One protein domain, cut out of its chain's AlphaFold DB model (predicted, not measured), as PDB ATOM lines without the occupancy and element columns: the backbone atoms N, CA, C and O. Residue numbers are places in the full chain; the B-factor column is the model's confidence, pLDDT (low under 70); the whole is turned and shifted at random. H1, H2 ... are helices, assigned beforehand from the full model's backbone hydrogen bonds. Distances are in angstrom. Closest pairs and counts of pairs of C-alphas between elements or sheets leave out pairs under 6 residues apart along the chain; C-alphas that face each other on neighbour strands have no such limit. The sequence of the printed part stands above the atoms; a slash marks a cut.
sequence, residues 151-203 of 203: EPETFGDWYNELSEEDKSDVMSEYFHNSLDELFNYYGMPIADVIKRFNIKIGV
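AT A GLANCE: This is residues 151 to 203 of the 203 residues of an uncharacterized protein of Aeromonas veronii (UniProt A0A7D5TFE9). Four short helices cluster round a shared middle, set at differing angles, with few C-alpha contacts between them. The longest helix, H2, forms one side, with H1, H3 and H4 round the rest, and residues 198 to 203 make a tail after H4. The printed part has 53 residues with four named helices in the order H1, H2, H3, H4 and no named strand; the class is all helix. The whole is compact, with a radius of gyration of the C-alphas of 10.0 A and spans of 25 by 23 by 18 A.

HOW THE PARTS SIT: H2, residues 164 to 174, is close but not clearly touching to H1, residues 155 to 161; their closest C-alphas, of Tyr 159 and Lys 167, are 6.8 A apart. H1 and H2 run opposite ways at a shallow tilt of 31 degrees. H3, residues 179 to 185, is close to H2 but not clearly touching, about perpendicular at 82 degrees, with the closest C-alphas, of Met 171 and Leu 182, 7.7 A apart. H4, residues 190 to 197, only just touches H1, with 3 pairs of C-alphas within 8 A; the closest, of Phe 155 and Ile 190, are 4.3 A apart, and the lines are about perpendicular at 79 degrees. Every O i to N i+4 pair is within hydrogen-bond range in H1, H2 and H4, and 2 of 3 are in H3.

IN THESE COORDINATES: H2 measures 15.3 A from first to last C-alpha, H1 10.0 A, H3 10.3 A and H4 10.9 A. C-alpha 155, where H1 begins, is at (-3.053, 39.287, 55.525), and C-alpha 197, where H4 ends, is at (-6.685, 44.391, 45.288).

THE WHOLE: The two C-alphas farthest apart, of Asp 180 and Val 203, are 27.0 A apart. The printed part has no cut, and the links H1 to H2, H2 to H3 and H3 to H4 are tight. Mean pLDDT of the printed part is 80.7; residues 151 to 152 and 200 to 203 are under 70.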
ATOM      1  N   GLU A 151      -7.574  29.150  60.051       57.06
ATOM      2  CA  GLU A 151      -7.354  30.054  58.932       57.06
ATOM      3  C   GLU A 151      -6.505  31.220  59.445       57.06
ATOM      4  O   GLU A 151      -6.721  31.682  60.573       57.06
ATOM      5  N   PRO A 152      -5.522  31.685  58.662       61.16
ATOM      6  CA  PRO A 152      -4.797  32.887  59.025       61.16
ATOM      7  C   PRO A 152      -5.815  34.024  59.221       61.16
ATOM      8  O   PRO A 152      -6.725  34.207  58.419       61.16
ATOM      9  N   GLU A 153      -5.723  34.762  60.325       72.81
ATOM     10  CA  GLU A 153      -6.667  35.854  60.615       72.81
ATOM     11  C   GLU A 153      -6.246  37.150  59.901       72.81
ATOM     12  O   GLU A 153      -7.069  38.029  59.624       72.81
ATOM     13  N   THR A 154      -4.954  37.267  59.572       84.19
ATOM     14  CA  THR A 154      -4.349  38.481  59.022       84.19
ATOM     15  C   THR A 154      -3.703  38.249  57.661       84.19
ATOM     16  O   THR A 154      -3.210  37.165  57.343       84.19
ATOM     17  N   PHE A 155      -3.698  39.297  56.836       84.81
ATOM     18  CA  PHE A 155      -3.053  39.287  55.525       84.81
ATOM     19  C   PHE A 155      -1.561  38.951  55.614       84.81
ATOM     20  O   PHE A 155      -1.044  38.266  54.737       84.81
ATOM     21  N   GLY A 156      -0.881  39.381  56.678       85.69
ATOM     22  CA  GLY A 156       0.517  39.049  56.920       85.69
ATOM     23  C   GLY A 156       0.750  37.558  57.145       85.69
ATOM     24  O   GLY A 156       1.686  37.003  56.573       85.69
ATOM     25  N   ASP A 157      -0.118  36.899  57.914       85.94
ATOM     26  CA  ASP A 157      -0.024  35.454  58.156       85.94
ATOM     27  C   ASP A 157      -0.244  34.670  56.858       85.94
ATOM     28  O   ASP A 157       0.578  33.831  56.499       85.94
ATOM     29  N   TRP A 158      -1.271  35.037  56.084       87.00
ATOM     30  CA  TRP A 158      -1.523  34.456  54.763       87.00
ATOM     31  C   TRP A 158      -0.364  34.681  53.787       87.00
ATOM     32  O   TRP A 158       0.102  33.744  53.145       87.00
ATOM     33  N   TYR A 159       0.156  35.908  53.709       84.56
ATOM     34  CA  TYR A 159       1.274  36.246  52.830       84.56
ATOM     35  C   TYR A 159       2.542  35.464  53.196       84.56
ATOM     36  O   TYR A 159       3.301  35.075  52.312       84.56
ATOM     37  N   ASN A 160       2.778  35.194  54.482       86.69
ATOM     38  CA  ASN A 160       3.923  34.400  54.932       86.69
ATOM     39  C   ASN A 160       3.805  32.912  54.575       86.69
ATOM     40  O   ASN A 160       4.841  32.269  54.380       86.69
ATOM     41  N   GLU A 161       2.579  32.388  54.487       85.62
ATOM     42  CA  GLU A 161       2.278  30.998  54.122       85.62
ATOM     43  C   GLU A 161       2.380  30.718  52.615       85.62
ATOM     44  O   GLU A 161       2.509  29.558  52.219       85.62
ATOM     45  N   LEU A 162       2.377  31.758  51.776       83.12
ATOM     46  CA  LEU A 162       2.588  31.636  50.332       83.12
ATOM     47  C   LEU A 162       3.989  31.110  49.983       83.12
ATOM     48  O   LEU A 162       4.966  31.315  50.716       83.12
ATOM     49  N   SER A 163       4.108  30.471  48.816       86.25
ATOM     50  CA  SER A 163       5.411  30.111  48.257       86.25
ATOM     51  C   SER A 163       6.217  31.367  47.886       86.25
ATOM     52  O   SER A 163       5.662  32.448  47.701       86.25
ATOM     53  N   GLU A 164       7.544  31.258  47.774       84.56
ATOM     54  CA  GLU A 164       8.390  32.404  47.389       84.56
ATOM     55  C   GLU A 164       8.079  32.928  45.975       84.56
ATOM     56  O   GLU A 164       8.266  34.113  45.701       84.56
ATOM     57  N   GLU A 165       7.574  32.059  45.096       85.06
ATOM     58  CA  GLU A 165       7.114  32.426  43.753       85.06
ATOM     59  C   GLU A 165       5.814  33.241  43.841       85.06
ATOM     60  O   GLU A 165       5.775  34.377  43.373       85.06
ATOM     61  N   ASP A 166       4.819  32.751  44.586       83.50
ATOM     62  CA  ASP A 166       3.546  33.457  44.786       83.50
ATOM     63  C   ASP A 166       3.726  34.794  45.523       83.50
ATOM     64  O   ASP A 166       3.043  35.772  45.230       83.50
ATOM     65  N   LYS A 167       4.669  34.880  46.470       87.44
ATOM     66  CA  LYS A 167       5.026  36.150  47.129       87.44
ATOM     67  C   LYS A 167       5.569  37.162  46.128       87.44
ATOM     68  O   LYS A 167       5.200  38.335  46.183       87.44
ATOM     69  N   SER A 168       6.439  36.719  45.218       84.62
ATOM     70  CA  SER A 168       6.987  37.563  44.153       84.62
ATOM     71  C   SER A 168       5.885  38.052  43.211       84.62
ATOM     72  O   SER A 168       5.857  39.232  42.848       84.62
ATOM     73  N   ASP A 169       4.941  37.183  42.863       84.62
ATOM     74  CA  ASP A 169       3.802  37.536  42.016       84.62
ATOM     75  C   ASP A 169       2.875  38.523  42.723       84.62
ATOM     76  O   ASP A 169       2.567  39.582  42.179       84.62
ATOM     77  N   VAL A 170       2.533  38.270  43.990       84.94
ATOM     78  CA  VAL A 170       1.699  39.182  44.779       84.94
ATOM     79  C   VAL A 170       2.348  40.564  44.900       84.94
ATOM     80  O   VAL A 170       1.696  41.592  44.687       84.94
ATOM     81  N   MET A 171       3.647  40.604  45.206       86.06
ATOM     82  CA  MET A 171       4.396  41.852  45.321       86.06
ATOM     83  C   MET A 171       4.476  42.606  44.001       86.06
ATOM     84  O   MET A 171       4.309  43.825  43.995       86.06
ATOM     85  N   SER A 172       4.732  41.920  42.891       85.00
ATOM     86  CA  SER A 172       4.916  42.568  41.594       85.00
ATOM     87  C   SER A 172       3.595  43.019  40.965       85.00
ATOM     88  O   SER A 172       3.520  44.144  40.460       85.00
ATOM     89  N   GLU A 173       2.548  42.195  41.045       83.19
ATOM     90  CA  GLU A 173       1.249  42.453  40.424       83.19
ATOM     91  C   GLU A 173       0.397  43.455  41.212       83.19
ATOM     92  O   GLU A 173      -0.209  44.338  40.601       83.19
ATOM     93  N   TYR A 174       0.362  43.358  42.548       85.38
ATOM     94  CA  TYR A 174      -0.601  44.114  43.369       85.38
ATOM     95  C   TYR A 174       0.032  45.212  44.226       85.38
ATOM     96  O   TYR A 174      -0.644  46.192  44.534       85.38
ATOM     97  N   PHE A 175       1.313  45.081  44.583       85.81
ATOM     98  CA  PHE A 175       2.023  46.044  45.440       85.81
ATOM     99  C   PHE A 175       3.205  46.727  44.741       85.81
ATOM    100  O   PHE A 175       3.979  47.431  45.385       85.81
ATOM    101  N   HIS A 176       3.387  46.515  43.433       85.31
ATOM    102  CA  HIS A 176       4.441  47.131  42.619       85.31
ATOM    103  C   HIS A 176       5.860  47.041  43.221       85.31
ATOM    104  O   HIS A 176       6.673  47.956  43.072       85.31
ATOM    105  N   ASN A 177       6.169  45.935  43.904       83.94
ATOM    106  CA  ASN A 177       7.403  45.699  44.662       83.94
ATOM    107  C   ASN A 177       7.668  46.710  45.799       83.94
ATOM    108  O   ASN A 177       8.799  46.838  46.273       83.94
ATOM    109  N   SER A 178       6.638  47.422  46.259       86.50
ATOM    110  CA  SER A 178       6.702  48.356  47.379       86.50
ATOM    111  C   SER A 178       6.436  47.634  48.698       86.50
ATOM    112  O   SER A 178       5.303  47.280  49.029       86.50
ATOM    113  N   LEU A 179       7.495  47.439  49.486       83.50
ATOM    114  CA  LEU A 179       7.374  46.882  50.836       83.50
ATOM    115  C   LEU A 179       6.560  47.797  51.756       83.50
ATOM    116  O   LEU A 179       5.798  47.300  52.579       83.50
ATOM    117  N   ASP A 180       6.668  49.116  51.589       81.81
ATOM    118  CA  ASP A 180       5.909  50.084  52.386       81.81
ATOM    119  C   ASP A 180       4.401  49.944  52.143       81.81
ATOM    120  O   ASP A 180       3.609  50.024  53.082       81.81
ATOM    121  N   GLU A 181       3.989  49.686  50.896       81.25
ATOM    122  CA  GLU A 181       2.583  49.430  50.584       81.25
ATOM    123  C   GLU A 181       2.111  48.109  51.184       81.25
ATOM    124  O   GLU A 181       1.072  48.109  51.833       81.25
ATOM    125  N   LEU A 182       2.890  47.029  51.068       85.94
ATOM    126  CA  LEU A 182       2.574  45.742  51.697       85.94
ATOM    127  C   LEU A 182       2.401  45.877  53.224       85.94
ATOM    128  O   LEU A 182       1.419  45.388  53.788       85.94
ATOM    129  N   PHE A 183       3.318  46.583  53.895       86.06
ATOM    130  CA  PHE A 183       3.288  46.768  55.350       86.06
ATOM    131  C   PHE A 183       2.031  47.497  55.840       86.06
ATOM    132  O   PHE A 183       1.539  47.189  56.927       86.06
ATOM    133  N   ASN A 184       1.464  48.401  55.037       86.56
ATOM    134  CA  ASN A 184       0.228  49.107  55.386       86.56
ATOM    135  C   ASN A 184      -0.995  48.180  55.485       86.56
ATOM    136  O   ASN A 184      -1.962  48.528  56.162       86.56
ATOM    137  N   TYR A 185      -0.958  47.014  54.837       86.12
ATOM    138  CA  TYR A 185      -2.059  46.046  54.823       86.12
ATOM    139  C   TYR A 185      -1.750  44.773  55.618       86.12
ATOM    140  O   TYR A 185      -2.623  43.927  55.780       86.12
ATOM    141  N   TYR A 186      -0.538  44.648  56.163       83.94
ATOM    142  CA  TYR A 186      -0.041  43.425  56.799       83.94
ATOM    143  C   TYR A 186      -0.871  42.980  58.014       83.94
ATOM    144  O   TYR A 186      -1.074  41.791  58.227       83.94
ATOM    145  N   GLY A 187      -1.394  43.931  58.791       82.25
ATOM    146  CA  GLY A 187      -2.253  43.656  59.949       82.25
ATOM    147  C   GLY A 187      -3.755  43.650  59.653       82.25
ATOM    148  O   GLY A 187      -4.546  43.607  60.591       82.25
ATOM    149  N   MET A 188      -4.169  43.776  58.387       85.50
ATOM    150  CA  MET A 188      -5.588  43.821  58.019       85.50
ATOM    151  C   MET A 188      -6.170  42.413  57.818       85.50
ATOM    152  O   MET A 188      -5.419  41.488  57.492       85.50
ATOM    153  N   PRO A 189      -7.500  42.242  57.955       85.50
ATOM    154  CA  PRO A 189      -8.163  40.988  57.617       85.50
ATOM    155  C   PRO A 189      -7.903  40.603  56.159       85.50
ATOM    156  O   PRO A 189      -8.023  41.431  55.252       85.50
ATOM    157  N   ILE A 190      -7.592  39.329  55.924       83.44
ATOM    158  CA  ILE A 190      -7.238  38.805  54.595       83.44
ATOM    159  C   ILE A 190      -8.312  39.124  53.553       83.44
ATOM    160  O   ILE A 190      -8.006  39.612  52.464       83.44
ATOM    161  N   ALA A 191      -9.578  38.877  53.903       80.12
ATOM    162  CA  ALA A 191     -10.715  39.059  53.007       80.12
ATOM    163  C   ALA A 191     -10.825  40.502  52.486       80.12
ATOM    164  O   ALA A 191     -11.153  40.715  51.316       80.12
ATOM    165  N   ASP A 192     -10.496  41.490  53.322       81.94
ATOM    166  CA  ASP A 192     -10.542  42.902  52.946       81.94
ATOM    167  C   ASP A 192      -9.434  43.252  51.953       81.94
ATOM    168  O   ASP A 192      -9.674  43.979  50.985       81.94
ATOM    169  N   VAL A 193      -8.229  42.714  52.159       81.94
ATOM    170  CA  VAL A 193      -7.074  42.980  51.293       81.94
ATOM    171  C   VAL A 193      -7.241  42.285  49.941       81.94
ATOM    172  O   VAL A 193      -7.137  42.945  48.904       81.94
ATOM    173  N   ILE A 194      -7.604  40.998  49.927       83.81
ATOM    174  CA  ILE A 194      -7.856  40.247  48.685       83.81
ATOM    175  C   ILE A 194      -8.939  40.931  47.854       83.81
ATOM    176  O   ILE A 194      -8.759  41.140  46.653       83.81
ATOM    177  N   LYS A 195     -10.054  41.324  48.483       81.19
ATOM    178  CA  LYS A 195     -11.160  42.001  47.796       81.19
ATOM    179  C   LYS A 195     -10.749  43.368  47.259       81.19
ATOM    180  O   LYS A 195     -11.161  43.746  46.166       81.19
ATOM    181  N   ARG A 196      -9.952  44.122  48.019       81.25
ATOM    182  CA  ARG A 196      -9.514  45.468  47.635       81.25
ATOM    183  C   ARG A 196      -8.584  45.457  46.428       81.25
ATOM    184  O   ARG A 196      -8.727  46.314  45.559       81.25
ATOM    185  N   PHE A 197      -7.663  44.500  46.371       79.69
ATOM    186  CA  PHE A 197      -6.685  44.391  45.288       79.69
ATOM    187  C   PHE A 197      -7.109  43.415  44.182       79.69
ATOM    188  O   PHE A 197      -6.421  43.309  43.172       79.69
ATOM    189  N   ASN A 198      -8.270  42.757  44.322       80.00
ATOM    190  CA  ASN A 198      -8.744  41.693  43.431       80.00
ATOM    191  C   ASN A 198      -7.664  40.632  43.179       80.00
ATOM    192  O   ASN A 198      -7.437  40.235  42.033       80.00
ATOM    193  N   ILE A 199      -6.992  40.199  44.249       79.69
ATOM    194  CA  ILE A 199      -5.909  39.219  44.158       79.69
ATOM    195  C   ILE A 199      -6.496  37.920  43.613       79.69
ATOM    196  O   ILE A 199      -7.354  37.298  44.246       79.69
ATOM    197  N   LYS A 200      -6.073  37.529  42.409       69.25
ATOM    198  CA  LYS A 200      -6.496  36.267  41.802       69.25
ATOM    199  C   LYS A 200      -5.655  35.154  42.396       69.25
ATOM    200  O   LYS A 200      -4.547  34.900  41.947       69.25
ATOM    201  N   ILE A 201      -6.191  34.510  43.421       58.69
ATOM    202  CA  ILE A 201      -5.556  33.347  44.029       58.69
ATOM    203  C   ILE A 201      -5.655  32.189  43.035       58.69
ATOM    204  O   ILE A 201      -6.756  31.754  42.694       58.69
ATOM    205  N   GLY A 202      -4.508  31.720  42.548       48.84
ATOM    206  CA  GLY A 202      -4.407  30.412  41.918       48.84
ATOM    207  C   GLY A 202      -4.461  29.347  43.008       48.84
ATOM    208  O   GLY A 202      -3.521  29.224  43.785       48.84
ATOM    209  N   VAL A 203      -5.575  28.619  43.084       37.75
ATOM    210  CA  VAL A 203      -5.609  27.269  43.666       37.75
ATOM    211  C   VAL A 203      -5.508  26.278  42.518       37.75
ATOM    212  O   VAL A 203      -6.227  26.494  41.514       37.75
TER     213      VAL A 203